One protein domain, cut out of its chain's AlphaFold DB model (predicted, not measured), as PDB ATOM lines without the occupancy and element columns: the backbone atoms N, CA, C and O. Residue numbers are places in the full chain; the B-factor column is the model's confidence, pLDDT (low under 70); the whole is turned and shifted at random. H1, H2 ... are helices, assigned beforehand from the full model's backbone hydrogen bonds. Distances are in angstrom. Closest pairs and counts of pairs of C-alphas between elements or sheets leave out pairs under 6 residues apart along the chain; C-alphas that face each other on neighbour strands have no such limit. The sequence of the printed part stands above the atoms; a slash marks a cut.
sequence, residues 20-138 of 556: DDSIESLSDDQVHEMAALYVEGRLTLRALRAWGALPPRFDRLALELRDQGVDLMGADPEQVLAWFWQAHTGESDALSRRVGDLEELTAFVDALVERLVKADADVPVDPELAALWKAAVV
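AT A GLANCE: This is residues 20 to 138 of the 556 residues of an uncharacterized protein of Ectothiorhodospira haloalkaliphila (UniProt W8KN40). A long helix, H7, runs lengthwise through a compact all-helix body, with H5 side by side with it, running opposite ways, and the small H6 at the turn that joins them. H2 crosses H7 near its last residues, H3 and H4 lie on one side of H7, and H8 lies on the other side, next to H5 and H7. The printed part has 119 residues, with eight named helices, H1 to H8 in order along the chain, and no named strand. It is compact, with a radius of gyration of the C-alphas of 14.0 A, and spans 40 by 29 by 24 A.

IN THESE COORDINATES: H1, residues 20 to 24, begins at C-alpha 20, (-0.382, -14.120, 232.318). H2, residues 28 to 39, is 16.6 A from first to last C-alpha. H3 is residues 45 to 50, and H4, residues 57 to 66, measures 14.8 A. H5, residues 77 to 89, measures 18.7 A, and H6 is residues 93 to 96. H7, residues 99 to 119, is the longest at 30.1 A, from C-alpha 99 at (12.935, -28.603, 227.765) to C-alpha 119 at (-14.968, -20.489, 235.427). H8, residues 127 to 137, measures 15.9 A and ends at C-alpha 137, (4.574, -27.636, 239.078).

HOW THE PARTS SIT: H7 is the hub, touching H2, H4 and H5. H5 and H7 touch at a shallow tilt of 30 degrees, opposite ways, with Ala 87 and Val 99 the closest C-alphas at 5.4 A. H6 touches H5, closest at the C-alphas of Ala 87 and Ser 96, 4.0 A apart, and H6 and H7 meet only through their link. H2 touches H7 at residues 115 to 119 of H7 alone, with the C-alphas of Ala 35 and Leu 116 closest at 5.1 A; their lines are only just about perpendicular, at 72 degrees. H4 and H7 only just touch, with 3 pairs of C-alphas within 8 A, at residues 101 to 105 of H7 alone; the closest are those of Leu 61 and Asp 101, 7.4 A, at a steep tilt of 61 degrees, opposite ways. The helix packing is mostly crossed, but only just, with 1 of 3 pairs at a shallow tilt. H1 is close to H7 but not clearly touching, with the C-alphas of Ile 23 and Leu 112 closest at 6.5 A. H8 is likewise close to H7 but not clearly touching, closest at the C-alphas of Asp 110 and Trp 133, 7.2 A. H3 and H4 are near each other, as are H5 and H8; H3 and H7 are apart. Each O i to N i+4 pair is within hydrogen-bond range in H1, H2, H3, H5, H7 and H8, and 5 of 6 are in H4; H6 is too short for such a pair.

THE WHOLE: The C-alphas of Asp 93 and Asp 122 are the two farthest apart, at 40.7 A. The printed part has no cut and no long link. The mean pLDDT of the printed part is 86.1, and residues 121 to 138 are under 70, with a mean of 51 for H8.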
ATOM      1  N   ASP A  20       0.719 -14.592 231.475       71.00
ATOM      2  CA  ASP A  20      -0.382 -14.120 232.318       71.00
ATOM      3  C   ASP A  20      -1.303 -13.142 231.561       71.00
ATOM      4  O   ASP A  20      -2.516 -13.337 231.496       71.00
ATOM      5  N   ASP A  21      -0.716 -12.176 230.840       79.75
ATOM      6  CA  ASP A  21      -1.466 -11.188 230.046       79.75
ATOM      7  C   ASP A  21      -2.344 -11.840 228.960       79.75
ATOM      8  O   ASP A  21      -3.411 -11.331 228.610       79.75
ATOM      9  N   SER A  22      -1.890 -12.971 228.405       82.38
ATOM     10  CA  SER A  22      -2.609 -13.680 227.338       82.38
ATOM     11  C   SER A  22      -3.857 -14.374 227.884       82.38
ATOM     12  O   SER A  22      -4.923 -14.286 227.274       82.38
ATOM     13  N   ILE A  23      -3.753 -14.992 229.066       85.88
ATOM     14  CA  ILE A  23      -4.883 -15.635 229.740       85.88
ATOM     15  C   ILE A  23      -5.865 -14.561 230.221       85.88
ATOM     16  O   ILE A  23      -7.060 -14.657 229.937       85.88
ATOM     17  N   GLU A  24      -5.395 -13.505 230.896       86.69
ATOM     18  CA  GLU A  24      -6.233 -12.403 231.406       86.69
ATOM     19  C   GLU A  24      -7.069 -11.704 230.326       86.69
ATOM     20  O   GLU A  24      -8.182 -11.263 230.606       86.69
ATOM     21  N   SER A  25      -6.587 -11.672 229.081       88.12
ATOM     22  CA  SER A  25      -7.286 -11.026 227.966       88.12
ATOM     23  C   SER A  25      -8.532 -11.761 227.440       88.12
ATOM     24  O   SER A  25      -9.292 -11.172 226.668       88.12
ATOM     25  N   LEU A  26      -8.764 -13.016 227.851       90.06
ATOM     26  CA  LEU A  26      -9.910 -13.820 227.410       90.06
ATOM     27  C   LEU A  26     -11.223 -13.329 228.032       90.06
ATOM     28  O   LEU A  26     -11.299 -13.112 229.244       90.06
ATOM     29  N   SER A  27     -12.270 -13.195 227.211       93.19
ATOM     30  CA  SER A  27     -13.618 -12.881 227.697       93.19
ATOM     31  C   SER A  27     -14.259 -14.082 228.400       93.19
ATOM     32  O   SER A  27     -13.936 -15.230 228.102       93.19
ATOM     33  N   ASP A  28     -15.215 -13.833 229.296       90.19
ATOM     34  CA  ASP A  28     -15.914 -14.903 230.026       90.19
ATOM     35  C   ASP A  28     -16.614 -15.904 229.087       90.19
ATOM     36  O   ASP A  28     -16.607 -17.104 229.357       90.19
ATOM     37  N   ASP A  29     -17.151 -15.428 227.956       91.12
ATOM     38  CA  ASP A  29     -17.764 -16.274 226.922       91.12
ATOM     39  C   ASP A  29     -16.727 -17.201 226.261       91.12
ATOM     40  O   ASP A  29     -16.995 -18.385 226.064       91.12
ATOM     41  N   GLN A  30     -15.526 -16.687 225.958       92.69
ATOM     42  CA  GLN A  30     -14.431 -17.493 225.401       92.69
ATOM     43  C   GLN A  30     -13.957 -18.542 226.406       92.69
ATOM     44  O   GLN A  30     -13.705 -19.683 226.033       92.69
ATOM     45  N   VAL A  31     -13.863 -18.173 227.686       93.06
ATOM     46  CA  VAL A  31     -13.465 -19.089 228.760       93.06
ATOM     47  C   VAL A  31     -14.478 -20.232 228.908       93.06
ATOM     48  O   VAL A  31     -14.058 -21.378 229.031       93.06
ATOM     49  N   HIS A  32     -15.787 -19.965 228.824       88.31
ATOM     50  CA  HIS A  32     -16.813 -21.020 228.861       88.31
ATOM     51  C   HIS A  32     -16.766 -21.936 227.629       88.31
ATOM     52  O   HIS A  32     -16.842 -23.154 227.764       88.31
ATOM     53  N   GLU A  33     -16.608 -21.377 226.425       90.69
ATOM     54  CA  GLU A  33     -16.490 -22.177 225.196       90.69
ATOM     55  C   GLU A  33     -15.243 -23.077 225.231       90.69
ATOM     56  O   GLU A  33     -15.296 -24.257 224.884       90.69
ATOM     57  N   MET A  34     -14.123 -22.547 225.726       93.88
ATOM     58  CA  MET A  34     -12.885 -23.305 225.906       93.88
ATOM     59  C   MET A  34     -13.003 -24.371 227.003       93.88
ATOM     60  O   MET A  34     -12.414 -25.441 226.857       93.88
ATOM     61  N   ALA A  35     -13.767 -24.116 228.068       91.25
ATOM     62  CA  ALA A  35     -14.030 -25.099 229.117       91.25
ATOM     63  C   ALA A  35     -14.847 -26.283 228.576       91.25
ATOM     64  O   ALA A  35     -14.488 -27.430 228.832       91.25
ATOM     65  N   ALA A  36     -15.866 -26.027 227.748       89.44
ATOM     66  CA  ALA A  36     -16.625 -27.087 227.085       89.44
ATOM     67  C   ALA A  36     -15.724 -27.969 226.203       89.44
ATOM     68  O   ALA A  36     -15.749 -29.194 226.309       89.44
ATOM     69  N   LEU A  37     -14.849 -27.356 225.399       91.19
ATOM     70  CA  LEU A  37     -13.892 -28.095 224.569       91.19
ATOM     71  C   LEU A  37     -12.865 -28.878 225.387       91.19
ATOM     72  O   LEU A  37     -12.411 -29.931 224.942       91.19
ATOM     73  N   TYR A  38     -12.477 -28.372 226.558       91.38
ATOM     74  CA  TYR A  38     -11.591 -29.086 227.470       91.38
ATOM     75  C   TYR A  38     -12.262 -30.355 228.010       91.38
ATOM     76  O   TYR A  38     -11.663 -31.423 227.947       91.38
ATOM     77  N   VAL A  39     -13.524 -30.263 228.444       85.12
ATOM     78  CA  VAL A  39     -14.311 -31.417 228.917       85.12
ATOM     79  C   VAL A  39     -14.546 -32.448 227.816       85.12
ATOM     80  O   VAL A  39     -14.523 -33.646 228.077       85.12
ATOM     81  N   GLU A  40     -14.738 -31.999 226.576       87.31
ATOM     82  CA  GLU A  40     -14.864 -32.880 225.410       87.31
ATOM     83  C   GLU A  40     -13.529 -33.518 224.974       87.31
ATOM     84  O   GLU A  40     -13.527 -34.319 224.044       87.31
ATOM     85  N   GLY A  41     -12.389 -33.153 225.578       89.12
ATOM     86  CA  GLY A  41     -11.064 -33.617 225.145       89.12
ATOM     87  C   GLY A  41     -10.623 -33.045 223.790       89.12
ATOM     88  O   GLY A  41      -9.752 -33.595 223.123       89.12
ATOM     89  N   ARG A  42     -11.231 -31.937 223.347       92.56
ATOM     90  CA  ARG A  42     -11.026 -31.323 222.019       92.56
ATOM     91  C   ARG A  42     -10.240 -30.014 222.065       92.56
ATOM     92  O   ARG A  42      -9.983 -29.401 221.022       92.56
ATOM     93  N   LEU A  43      -9.850 -29.559 223.255       95.38
ATOM     94  CA  LEU A  43      -9.037 -28.360 223.420       95.38
ATOM     95  C   LEU A  43      -7.592 -28.629 222.974       95.38
ATOM     96  O   LEU A  43      -6.799 -29.188 223.720       95.38
ATOM     97  N   THR A  44      -7.232 -28.184 221.771       97.31
ATOM     98  CA  THR A  44      -5.859 -28.293 221.239       97.31
ATOM     99  C   THR A  44      -5.135 -26.946 221.238       97.31
ATOM    100  O   THR A  44      -5.769 -25.887 221.222       97.31
ATOM    101  N   LEU A  45      -3.800 -26.941 221.158       96.38
ATOM    102  CA  LEU A  45      -3.015 -25.700 221.039       96.38
ATOM    103  C   LEU A  45      -3.351 -24.894 219.769       96.38
ATOM    104  O   LEU A  45      -3.282 -23.662 219.769       96.38
ATOM    105  N   ARG A  46      -3.778 -25.554 218.683       96.12
ATOM    106  CA  ARG A  46      -4.327 -24.886 217.488       96.12
ATOM    107  C   ARG A  46      -5.603 -24.134 217.796       96.12
ATOM    108  O   ARG A  46      -5.775 -23.021 217.301       96.12
ATOM    109  N   ALA A  47      -6.462 -24.737 218.601       94.38
ATOM    110  CA  ALA A  47      -7.683 -24.118 219.063       94.38
ATOM    111  C   ALA A  47      -7.325 -22.884 219.923       94.38
ATOM    112  O   ALA A  47      -7.711 -21.771 219.572       94.38
ATOM    113  N   LEU A  48      -6.427 -23.020 220.913       94.75
ATOM    114  CA  LEU A  48      -5.920 -21.887 221.715       94.75
ATOM    115  C   LEU A  48      -5.376 -20.736 220.861       94.75
ATOM    116  O   LEU A  48      -5.643 -19.563 221.130       94.75
ATOM    117  N   ARG A  49      -4.628 -21.052 219.803       95.12
ATOM    118  CA  ARG A  49      -4.135 -20.047 218.857       95.12
ATOM    119  C   ARG A  49      -5.267 -19.366 218.088       95.12
ATOM    120  O   ARG A  49      -5.182 -18.162 217.855       95.12
ATOM    121  N   ALA A  50      -6.304 -20.100 217.686       91.88
ATOM    122  CA  ALA A  50      -7.446 -19.545 216.960       91.88
ATOM    123  C   ALA A  50      -8.217 -18.507 217.794       91.88
ATOM    124  O   ALA A  50      -8.641 -17.491 217.245       91.88
ATOM    125  N   TRP A  51      -8.310 -18.704 219.114       91.44
ATOM    126  CA  TRP A  51      -8.869 -17.712 220.045       91.44
ATOM    127  C   TRP A  51      -7.895 -16.589 220.427       91.44
ATOM    128  O   TRP A  51      -8.277 -15.669 221.146       91.44
ATOM    129  N   GLY A  52      -6.647 -16.631 219.949       92.38
ATOM    130  CA  GLY A  52      -5.609 -15.673 220.333       92.38
ATOM    131  C   GLY A  52      -5.100 -15.855 221.766       92.38
ATOM    132  O   GLY A  52      -4.413 -14.973 222.270       92.38
ATOM    133  N   ALA A  53      -5.416 -16.985 222.406       93.38
ATOM    134  CA  ALA A  53      -5.000 -17.304 223.768       93.38
ATOM    135  C   ALA A  53      -3.532 -17.746 223.834       93.38
ATOM    136  O   ALA A  53      -2.864 -17.505 224.833       93.38
ATOM    137  N   LEU A  54      -3.023 -18.406 222.783       95.06
ATOM    138  CA  LEU A  54      -1.665 -18.955 222.763       95.06
ATOM    139  C   LEU A  54      -0.609 -17.851 222.535       95.06
ATOM    140  O   LEU A  54      -0.631 -17.210 221.479       95.06
ATOM    141  N   PRO A  55       0.368 -17.664 223.449       94.38
ATOM    142  CA  PRO A  55       1.438 -16.689 223.261       94.38
ATOM    143  C   PRO A  55       2.225 -16.908 221.951       94.38
ATOM    144  O   PRO A  55       2.679 -18.027 221.693       94.38
ATOM    145  N   PRO A  56       2.501 -15.854 221.148       91.88
ATOM    146  CA  PRO A  56       3.118 -15.989 219.819       91.88
ATOM    147  C   PRO A  56       4.489 -16.676 219.793       91.88
ATOM    148  O   PRO A  56       4.904 -17.210 218.768       91.88
ATOM    149  N   ARG A  57       5.223 -16.679 220.910       92.56
ATOM    150  CA  ARG A  57       6.511 -17.383 221.023       92.56
ATOM    151  C   ARG A  57       6.382 -18.892 220.789       92.56
ATOM    152  O   ARG A  57       7.299 -19.492 220.231       92.56
ATOM    153  N   PHE A  58       5.238 -19.483 221.135       96.06
ATOM    154  CA  PHE A  58       4.994 -20.912 220.952       96.06
ATOM    155  C   PHE A  58       4.708 -21.288 219.490       96.06
ATOM    156  O   PHE A  58       4.920 -22.439 219.120       96.06
ATOM    157  N   ASP A  59       4.357 -20.333 218.616       93.69
ATOM    158  CA  ASP A  59       4.252 -20.593 217.170       93.69
ATOM    159  C   ASP A  59       5.601 -21.012 216.575       93.69
ATOM    160  O   ASP A  59       5.669 -21.863 215.686       93.69
ATOM    161  N   ARG A  60       6.695 -20.420 217.069       93.62
ATOM    162  CA  ARG A  60       8.044 -20.789 216.640       93.62
ATOM    163  C   ARG A  60       8.412 -22.186 217.132       93.62
ATOM    164  O   ARG A  60       8.912 -22.975 216.337       93.62
ATOM    165  N   LEU A  61       8.128 -22.489 218.401       95.75
ATOM    166  CA  LEU A  61       8.338 -23.822 218.967       95.75
ATOM    167  C   LEU A  61       7.575 -24.883 218.159       95.75
ATOM    168  O   LEU A  61       8.146 -25.909 217.802       95.75
ATOM    169  N   ALA A  62       6.322 -24.597 217.791       96.31
ATOM    170  CA  ALA A  62       5.498 -25.501 216.999       96.31
ATOM    171  C   ALA A  62       6.094 -25.801 215.617       96.31
ATOM    172  O   ALA A  62       6.068 -26.947 215.173       96.31
ATOM    173  N   LEU A  63       6.645 -24.794 214.934       95.00
ATOM    174  CA  LEU A  63       7.311 -24.992 213.643       95.00
ATOM    175  C   LEU A  63       8.589 -25.828 213.783       95.00
ATOM    176  O   LEU A  63       8.808 -26.743 212.996       95.00
ATOM    177  N   GLU A  64       9.402 -25.547 214.801       94.75
ATOM    178  CA  GLU A  64      10.665 -26.255 215.033       94.75
ATOM    179  C   GLU A  64      10.458 -27.726 215.432       94.75
ATOM    180  O   GLU A  64      11.218 -28.593 214.999       94.75
ATOM    181  N   LEU A  65       9.425 -28.016 216.229       95.12
ATOM    182  CA  LEU A  65       9.041 -29.382 216.599       95.12
ATOM    183  C   LEU A  65       8.392 -30.134 215.430       95.12
ATOM    184  O   LEU A  65       8.635 -31.330 215.252       95.12
ATOM    185  N   ARG A  66       7.650 -29.435 214.566       96.06
ATOM    186  CA  ARG A  66       7.058 -30.032 213.363       96.06
ATOM    187  C   ARG A  66       8.111 -30.520 212.371       96.06
ATOM    188  O   ARG A  66       7.926 -31.587 211.788       96.06
ATOM    189  N   ASP A  67       9.224 -29.800 212.224       91.94
ATOM    190  CA  ASP A  67      10.371 -30.248 211.415       91.94
ATOM    191  C   ASP A  67      10.985 -31.561 211.943       91.94
ATOM    192  O   ASP A  67      11.680 -32.269 211.214       91.94
ATOM    193  N   GLN A  68      10.699 -31.906 213.201       94.06
ATOM    194  CA  GLN A  68      11.141 -33.122 213.885       94.06
ATOM    195  C   GLN A  68      10.021 -34.174 213.993       94.06
ATOM    196  O   GLN A  68      10.201 -35.198 214.645       94.06
ATOM    197  N   GLY A  69       8.878 -33.948 213.334       94.69
ATOM    198  CA  GLY A  69       7.742 -34.872 213.302       94.69
ATOM    199  C   GLY A  69       6.768 -34.755 214.478       94.69
ATOM    200  O   GLY A  69       5.865 -35.579 214.582       94.69
ATOM    201  N   VAL A  70       6.911 -33.746 215.341       95.75
ATOM    202  CA  VAL A  70       6.040 -33.519 216.504       95.75
ATOM    203  C   VAL A  70       5.025 -32.413 216.179       95.75
ATOM    204  O   VAL A  70       5.402 -31.256 215.991       95.75
ATOM    205  N   ASP A  71       3.730 -32.745 216.091       97.00
ATOM    206  CA  ASP A  71       2.668 -31.757 215.818       97.00
ATOM    207  C   ASP A  71       2.196 -31.064 217.103       97.00
ATOM    208  O   ASP A  71       1.151 -31.398 217.659       97.00
ATOM    209  N   LEU A  72       2.948 -30.051 217.548       96.75
ATOM    210  CA  LEU A  72       2.581 -29.262 218.728       96.75
ATOM    211  C   LEU A  72       1.195 -28.615 218.596       96.75
ATOM    212  O   LEU A  72       0.470 -28.496 219.572       96.75
ATOM    213  N   MET A  73       0.786 -28.220 217.389       97.31
ATOM    214  CA  MET A  73      -0.496 -27.542 217.193       97.31
ATOM    215  C   MET A  73      -1.686 -28.494 217.357       97.31
ATOM    216  O   MET A  73      -2.775 -28.044 217.702       97.31
ATOM    217  N   GLY A  74      -1.502 -29.784 217.086       95.38
ATOM    218  CA  GLY A  74      -2.524 -30.809 217.303       95.38
ATOM    219  C   GLY A  74      -2.618 -31.306 218.745       95.38
ATOM    220  O   GLY A  74      -3.547 -32.042 219.046       95.38
ATOM    221  N   ALA A  75      -1.686 -30.918 219.618       96.75
ATOM    222  CA  ALA A  75      -1.606 -31.433 220.978       96.75
ATOM    223  C   ALA A  75      -2.674 -30.838 221.900       96.75
ATOM    224  O   ALA A  75      -2.928 -29.627 221.870       96.75
ATOM    225  N   ASP A  76      -3.252 -31.698 222.730       96.12
ATOM    226  CA  ASP A  76      -4.059 -31.344 223.895       96.12
ATOM    227  C   ASP A  76      -3.163 -31.101 225.141       96.12
ATOM    228  O   ASP A  76      -1.940 -31.306 225.081       96.12
ATOM    229  N   PRO A  77      -3.723 -30.620 226.270       94.94
ATOM    230  CA  PRO A  77      -2.966 -30.394 227.499       94.94
ATOM    231  C   PRO A  77      -2.215 -31.617 228.037       94.94
ATOM    232  O   PRO A  77      -1.103 -31.469 228.547       94.94
ATOM    233  N   GLU A  78      -2.787 -32.815 227.917       91.69
ATOM    234  CA  GLU A  78      -2.178 -34.048 228.428       91.69
ATOM    235  C   GLU A  78      -0.949 -34.428 227.602       91.69
ATOM    236  O   GLU A  78       0.108 -34.758 228.141       91.69
ATOM    237  N   GLN A  79      -1.053 -34.295 226.282       95.44
ATOM    238  CA  GLN A  79       0.024 -34.565 225.346       95.44
ATOM    239  C   GLN A  79       1.195 -33.587 225.524       95.44
ATOM    240  O   GLN A  79       2.355 -33.998 225.413       95.44
ATOM    241  N   VAL A  80       0.915 -32.315 225.840       96.62
ATOM    242  CA  VAL A  80       1.942 -31.315 226.185       96.62
ATOM    243  C   VAL A  80       2.690 -31.723 227.456       96.62
ATOM    244  O   VAL A  80       3.923 -31.715 227.460       96.62
ATOM    245  N   LEU A  81       1.969 -32.145 228.499       92.25
ATOM    246  CA  LEU A  81       2.568 -32.618 229.750       92.25
ATOM    247  C   LEU A  81       3.400 -33.895 229.534       92.25
ATOM    248  O   LEU A  81       4.509 -34.017 230.057       92.25
ATOM    249  N   ALA A  82       2.918 -34.826 228.710       92.31
ATOM    250  CA  ALA A  82       3.664 -36.029 228.347       92.31
ATOM    251  C   ALA A  82       4.991 -35.687 227.643       92.31
ATOM    252  O   ALA A  82       6.036 -36.249 227.977       92.31
ATOM    253  N   TRP A  83       4.990 -34.729 226.711       96.62
ATOM    254  CA  TRP A  83       6.220 -34.282 226.049       96.62
ATOM    255  C   TRP A  83       7.175 -33.544 226.981       96.62
ATOM    256  O   TRP A  83       8.388 -33.694 226.836       96.62
ATOM    257  N   PHE A  84       6.660 -32.787 227.949       95.25
ATOM    258  CA  PHE A  84       7.479 -32.183 228.996       95.25
ATOM    259  C   PHE A  84       8.245 -33.247 229.798       95.25
ATOM    260  O   PHE A  84       9.456 -33.109 230.000       95.25
ATOM    261  N   TRP A  85       7.585 -34.347 230.176       91.44
ATOM    262  CA  TRP A  85       8.237 -35.458 230.874       91.44
ATOM    263  C   TRP A  85       9.234 -36.214 229.993       91.44
ATOM    264  O   TRP A  85      10.339 -36.512 230.447       91.44
ATOM    265  N   GLN A  86       8.910 -36.461 228.721       90.81
ATOM    266  CA  GLN A  86       9.852 -37.056 227.761       90.81
ATOM    267  C   GLN A  86      11.096 -36.178 227.551       90.81
ATOM    268  O   GLN A  86      12.214 -36.684 227.436       90.81
ATOM    269  N   ALA A  87      10.923 -34.853 227.535       93.38
ATOM    270  CA  ALA A  87      12.031 -33.907 227.446       93.38
ATOM    271  C   ALA A  87      12.945 -33.982 228.680       93.38
ATOM    272  O   ALA A  87      14.169 -33.985 228.519       93.38
ATOM    273  N   HIS A  88      12.360 -34.073 229.881       89.50
ATOM    274  CA  HIS A  88      13.071 -34.149 231.165       89.50
ATOM    275  C   HIS A  88      13.810 -35.470 231.383       89.50
ATOM    276  O   HIS A  88      14.914 -35.482 231.925       89.50
ATOM    277  N   THR A  89      13.212 -36.580 230.961       86.06
ATOM    278  CA  THR A  89      13.783 -37.928 231.109       86.06
ATOM    279  C   THR A  89      14.853 -38.241 230.065       86.06
ATOM    280  O   THR A  89      15.619 -39.187 230.240       86.06
ATOM    281  N   GLY A  90      14.954 -37.437 229.002       88.50
ATOM    282  CA  GLY A  90      15.906 -37.676 227.918       88.50
ATOM    283  C   GLY A  90      15.448 -38.744 226.923       88.50
ATOM    284  O   GLY A  90      16.258 -39.215 226.132       88.50
ATOM    285  N   GLU A  91      14.171 -39.134 226.945       83.94
ATOM    286  CA  GLU A  91      13.618 -40.147 226.036       83.94
ATOM    287  C   GLU A  91      13.569 -39.672 224.575       83.94
ATOM    288  O   GLU A  91      13.552 -40.487 223.651       83.94
ATOM    289  N   SER A  92      13.577 -38.355 224.347       90.94
ATOM    290  CA  SER A  92      13.546 -37.755 223.015       90.94
ATOM    291  C   SER A  92      14.547 -36.610 222.881       90.94
ATOM    292  O   SER A  92      14.315 -35.503 223.365       90.94
ATOM    293  N   ASP A  93      15.624 -36.841 222.123       88.94
ATOM    294  CA  ASP A  93      16.647 -35.831 221.796       88.94
ATOM    295  C   ASP A  93      16.058 -34.539 221.201       88.94
ATOM    296  O   ASP A  93      16.597 -33.444 221.388       88.94
ATOM    297  N   ALA A  94      14.966 -34.679 220.447       89.88
ATOM    298  CA  ALA A  94      14.203 -33.591 219.850       89.88
ATOM    299  C   ALA A  94      13.593 -32.675 220.925       89.88
ATOM    300  O   ALA A  94      13.781 -31.455 220.900       89.88
ATOM    301  N   LEU A  95      12.924 -33.283 221.907       94.62
ATOM    302  CA  LEU A  95      12.224 -32.588 222.985       94.62
ATOM    303  C   LEU A  95      13.191 -32.080 224.063       94.62
ATOM    304  O   LEU A  95      13.056 -30.947 224.521       94.62
ATOM    305  N   SER A  96      14.231 -32.846 224.411       93.62
ATOM    306  CA  SER A  96      15.201 -32.467 225.451       93.62
ATOM    307  C   SER A  96      15.969 -31.182 225.129       93.62
ATOM    308  O   SER A  96      16.315 -30.420 226.028       93.62
ATOM    309  N   ARG A  97      16.185 -30.859 223.844       94.69
ATOM    310  CA  ARG A  97      16.787 -29.571 223.424       94.69
ATOM    311  C   ARG A  97      15.880 -28.357 223.654       94.69
ATOM    312  O   ARG A  97      16.340 -27.223 223.515       94.69
ATOM    313  N   ARG A  98      14.601 -28.593 223.940       96.25
ATOM    314  CA  ARG A  98      13.538 -27.595 224.104       96.25
ATOM    315  C   ARG A  98      12.862 -27.704 225.469       96.25
ATOM    316  O   ARG A  98      11.770 -27.179 225.643       96.25
ATOM    317  N   VAL A  99      13.516 -28.348 226.441       95.31
ATOM    318  CA  VAL A  99      12.935 -28.603 227.765       95.31
ATOM    319  C   VAL A  99      12.425 -27.322 228.439       95.31
ATOM    320  O   VAL A  99      11.309 -27.318 228.935       95.31
ATOM    321  N   GLY A 100      13.169 -26.211 228.342       94.12
ATOM    322  CA  GLY A 100      12.741 -24.922 228.901       94.12
ATOM    323  C   GLY A 100      11.536 -24.305 228.181       94.12
ATOM    324  O   GLY A 100      10.644 -23.767 228.826       94.12
ATOM    325  N   ASP A 101      11.450 -24.430 226.851       95.81
ATOM    326  CA  ASP A 101      10.287 -23.933 226.101       95.81
ATOM    327  C   ASP A 101       9.026 -24.769 226.408       95.81
ATOM    328  O   ASP A 101       7.921 -24.228 226.478       95.81
ATOM    329  N   LEU A 102       9.191 -26.084 226.608       95.94
ATOM    330  CA  LEU A 102       8.119 -27.004 227.006       95.94
ATOM    331  C   LEU A 102       7.687 -26.797 228.461       95.94
ATOM    332  O   LEU A 102       6.501 -26.916 228.751       95.94
ATOM    333  N   GLU A 103       8.608 -26.456 229.360       95.81
ATOM    334  CA  GLU A 103       8.310 -26.074 230.745       95.81
ATOM    335  C   GLU A 103       7.435 -24.818 230.790       95.81
ATOM    336  O   GLU A 103       6.361 -24.827 231.392       95.81
ATOM    337  N   GLU A 104       7.829 -23.764 230.067       95.31
ATOM    338  CA  GLU A 104       7.039 -22.533 229.977       95.31
ATOM    339  C   GLU A 104       5.664 -22.758 229.331       95.31
ATOM    340  O   GLU A 104       4.680 -22.130 229.730       95.31
ATOM    341  N   LEU A 105       5.585 -23.633 228.323       96.56
ATOM    342  CA  LEU A 105       4.318 -24.001 227.694       96.56
ATOM    343  C   LEU A 105       3.421 -24.785 228.655       96.56
ATOM    344  O   LEU A 105       2.230 -24.498 228.733       96.56
ATOM    345  N   THR A 106       3.988 -25.732 229.400       96.06
ATOM    346  CA  THR A 106       3.256 -26.544 230.381       96.06
ATOM    347  C   THR A 106       2.700 -25.662 231.492       96.06
ATOM    348  O   THR A 106       1.515 -25.745 231.789       96.06
ATOM    349  N   ALA A 107       3.503 -24.737 232.027       94.00
ATOM    350  CA  ALA A 107       3.048 -23.774 233.029       94.00
ATOM    351  C   ALA A 107       1.921 -22.863 232.504       94.00
ATOM    352  O   ALA A 107       0.974 -22.559 233.227       94.00
ATOM    353  N   PHE A 108       1.994 -22.438 231.237       95.50
ATOM    354  CA  PHE A 108       0.921 -21.668 230.605       95.50
ATOM    355  C   PHE A 108      -0.374 -22.485 230.467       95.50
ATOM    356  O   PHE A 108      -1.453 -21.981 230.778       95.50
ATOM    357  N   VAL A 109      -0.274 -23.735 230.002       95.38
ATOM    358  CA  VAL A 109      -1.431 -24.626 229.851       95.38
ATOM    359  C   VAL A 109      -2.057 -24.940 231.212       95.38
ATOM    360  O   VAL A 109      -3.278 -24.891 231.316       95.38
ATOM    361  N   ASP A 110      -1.252 -25.168 232.253       92.19
ATOM    362  CA  ASP A 110      -1.728 -25.408 233.623       92.19
ATOM    363  C   ASP A 110      -2.546 -24.223 234.153       92.19
ATOM    364  O   ASP A 110      -3.701 -24.375 234.552       92.19
ATOM    365  N   ALA A 111      -1.991 -23.010 234.059       93.75
ATOM    366  CA  ALA A 111      -2.673 -21.791 234.490       93.75
ATOM    367  C   ALA A 111      -3.990 -21.562 233.727       93.75
ATOM    368  O   ALA A 111      -4.983 -21.094 234.296       93.75
ATOM    369  N   LEU A 112      -4.019 -21.906 232.435       93.12
ATOM    370  CA  LEU A 112      -5.233 -21.834 231.634       93.12
ATOM    371  C   LEU A 112      -6.266 -22.861 232.106       93.12
ATOM    372  O   LEU A 112      -7.406 -22.479 232.355       93.12
ATOM    373  N   VAL A 113      -5.883 -24.131 232.256       92.69
ATOM    374  CA  VAL A 113      -6.773 -25.206 232.725       92.69
ATOM    375  C   VAL A 113      -7.341 -24.867 234.101       92.69
ATOM    376  O   VAL A 113      -8.551 -24.966 234.298       92.69
ATOM    377  N   GLU A 114      -6.521 -24.363 235.026       91.50
ATOM    378  CA  GLU A 114      -6.985 -23.915 236.341       91.50
ATOM    379  C   GLU A 114      -8.061 -22.823 236.220       91.50
ATOM    380  O   GLU A 114      -9.057 -22.830 236.952       91.50
ATOM    381  N   ARG A 115      -7.899 -21.887 235.278       92.75
ATOM    382  CA  ARG A 115      -8.907 -20.856 235.015       92.75
ATOM    383  C   ARG A 115     -10.179 -21.426 234.390       92.75
ATOM    384  O   ARG A 115     -11.258 -21.011 234.806       92.75
ATOM    385  N   LEU A 116     -10.070 -22.344 233.429       91.19
ATOM    386  CA  LEU A 116     -11.227 -22.992 232.796       91.19
ATOM    387  C   LEU A 116     -12.062 -23.741 233.843       91.19
ATOM    388  O   LEU A 116     -13.269 -23.538 233.928       91.19
ATOM    389  N   VAL A 117     -11.398 -24.503 234.713       87.38
ATOM    390  CA  VAL A 117     -12.018 -25.225 235.834       87.38
ATOM    391  C   VAL A 117     -12.691 -24.278 236.831       87.38
ATOM    392  O   VAL A 117     -13.760 -24.578 237.353       87.38
ATOM    393  N   LYS A 118     -12.086 -23.120 237.128       86.69
ATOM    394  CA  LYS A 118     -12.692 -22.126 238.033       86.69
ATOM    395  C   LYS A 118     -13.908 -21.428 237.430       86.69
ATOM    396  O   LYS A 118     -14.784 -21.005 238.184       86.69
ATOM    397  N   ALA A 119     -13.917 -21.226 236.116       81.69
ATOM    398  CA  ALA A 119     -14.968 -20.489 235.427       81.69
ATOM    399  C   ALA A 119     -16.265 -21.292 235.311       81.69
ATOM    400  O   ALA A 119     -17.340 -20.699 235.368       81.69
ATOM    401  N   ASP A 120     -16.160 -22.616 235.222       73.69
ATOM    402  CA  ASP A 120     -17.309 -23.503 235.121       73.69
ATOM    403  C   ASP A 120     -17.331 -24.472 236.314       73.69
ATOM    404  O   ASP A 120     -16.740 -25.551 236.305       73.69
ATOM    405  N   ALA A 121     -17.989 -24.038 237.395       59.75
ATOM    406  CA  ALA A 121     -18.069 -24.774 238.660       59.75
ATOM    407  C   ALA A 121     -18.796 -26.131 238.549       59.75
ATOM    408  O   ALA A 121     -18.748 -26.914 239.499       59.75
ATOM    409  N   ASP A 122     -19.449 -26.398 237.412       56.84
ATOM    410  CA  ASP A 122     -20.122 -27.658 237.104       56.84
ATOM    411  C   ASP A 122     -19.250 -28.614 236.253       56.84
ATOM    412  O   ASP A 122     -19.699 -29.714 235.921       56.84
ATOM    413  N   VAL A 123     -17.993 -28.259 235.944       53.59
ATOM    414  CA  VAL A 123     -17.051 -29.143 235.234       53.59
ATOM    415  C   VAL A 123     -16.462 -30.195 236.184       53.59
ATOM    416  O   VAL A 123     -15.757 -29.845 237.137       53.59
ATOM    417  N   PRO A 124     -16.685 -31.503 235.940       51.47
ATOM    418  CA  PRO A 124     -16.002 -32.552 236.679       51.47
ATOM    419  C   PRO A 124     -14.529 -32.577 236.260       51.47
ATOM    420  O   PRO A 124     -14.185 -33.023 235.170       51.47
ATOM    421  N   VAL A 125     -13.646 -32.090 237.129       57.19
ATOM    422  CA  VAL A 125     -12.200 -32.279 236.964       57.19
ATOM    423  C   VAL A 125     -11.878 -33.725 237.300       57.19
ATOM    424  O   VAL A 125     -12.230 -34.179 238.392       57.19
ATOM    425  N   ASP A 126     -11.189 -34.430 236.404       56.84
ATOM    426  CA  ASP A 126     -10.591 -35.715 236.748       56.84
ATOM    427  C   ASP A 126      -9.600 -35.503 237.916       56.84
ATOM    428  O   ASP A 126      -8.599 -34.787 237.765       56.84
ATOM    429  N   PRO A 127      -9.873 -36.060 239.113       52.38
ATOM    430  CA  PRO A 127      -9.017 -35.871 240.277       52.38
ATOM    431  C   PRO A 127      -7.614 -36.464 240.086       52.38
ATOM    432  O   PRO A 127      -6.685 -36.010 240.757       52.38
ATOM    433  N   GLU A 128      -7.443 -37.436 239.187       52.50
ATOM    434  CA  GLU A 128      -6.153 -38.044 238.858       52.50
ATOM    435  C   GLU A 128      -5.301 -37.092 238.013       52.50
ATOM    436  O   GLU A 128      -4.141 -36.832 238.342       52.50
ATOM    437  N   LEU A 129      -5.912 -36.448 237.016       54.66
ATOM    438  CA  LEU A 129      -5.257 -35.417 236.219       54.66
ATOM    439  C   LEU A 129      -4.852 -34.225 237.103       54.66
ATOM    440  O   LEU A 129      -3.691 -33.817 237.111       54.66
ATOM    441  N   ALA A 130      -5.759 -33.722 237.945       54.84
ATOM    442  CA  ALA A 130      -5.456 -32.635 238.883       54.84
ATOM    443  C   ALA A 130      -4.322 -32.977 239.874       54.84
ATOM    444  O   ALA A 130      -3.603 -32.080 240.331       54.84
ATOM    445  N   ALA A 131      -4.152 -34.257 240.224       56.16
ATOM    446  CA  ALA A 131      -3.043 -34.728 241.050       56.16
ATOM    447  C   ALA A 131      -1.715 -34.764 240.272       56.16
ATOM    448  O   ALA A 131      -0.692 -34.342 240.817       56.16
ATOM    449  N   LEU A 132      -1.731 -35.190 239.004       50.41
ATOM    450  CA  LEU A 132      -0.562 -35.181 238.116       50.41
ATOM    451  C   LEU A 132      -0.053 -33.756 237.847       50.41
ATOM    452  O   LEU A 132       1.151 -33.513 237.939       50.41
ATOM    453  N   TRP A 133      -0.953 -32.794 237.617       48.72
ATOM    454  CA  TRP A 133      -0.585 -31.383 237.430       48.72
ATOM    455  C   TRP A 133       0.023 -30.766 238.699       48.72
ATOM    456  O   TRP A 133       1.080 -30.135 238.644       48.72
ATOM    457  N   LYS A 134      -0.552 -31.042 239.879       49.94
ATOM    458  CA  LYS A 134       0.024 -30.598 241.165       49.94
ATOM    459  C   LYS A 134       1.414 -31.169 241.441       49.94
ATOM    460  O   LYS A 134       2.217 -30.494 242.083       49.94
ATOM    461  N   ALA A 135       1.693 -32.387 240.982       49.00
ATOM    462  CA  ALA A 135       3.001 -33.015 241.130       49.00
ATOM    463  C   ALA A 135       4.058 -32.442 240.166       49.00
ATOM    464  O   ALA A 135       5.245 -32.498 240.475       49.00
ATOM    465  N   ALA A 136       3.644 -31.880 239.025       43.88
ATOM    466  CA  ALA A 136       4.548 -31.364 237.995       43.88
ATOM    467  C   ALA A 136       5.062 -29.935 238.268       43.88
ATOM    468  O   ALA A 136       6.178 -29.608 237.875       43.88
ATOM    469  N   VAL A 137       4.279 -29.084 238.945       44.19
ATOM    470  CA  VAL A 137       4.574 -27.636 239.078       44.19
ATOM    471  C   VAL A 137       5.238 -27.266 240.410       44.19
ATOM    472  O   VAL A 137       5.893 -26.229 240.530       44.19
ATOM    473  N   VAL A 138       5.141 -28.122 241.427       43.62
ATOM    474  CA  VAL A 138       5.759 -27.888 242.737       43.62
ATOM    475  C   VAL A 138       6.933 -28.847 242.902       43.62
ATOM    476  O   VAL A 138       6.722 -29.915 243.447       43.62
TER     477      VAL A 138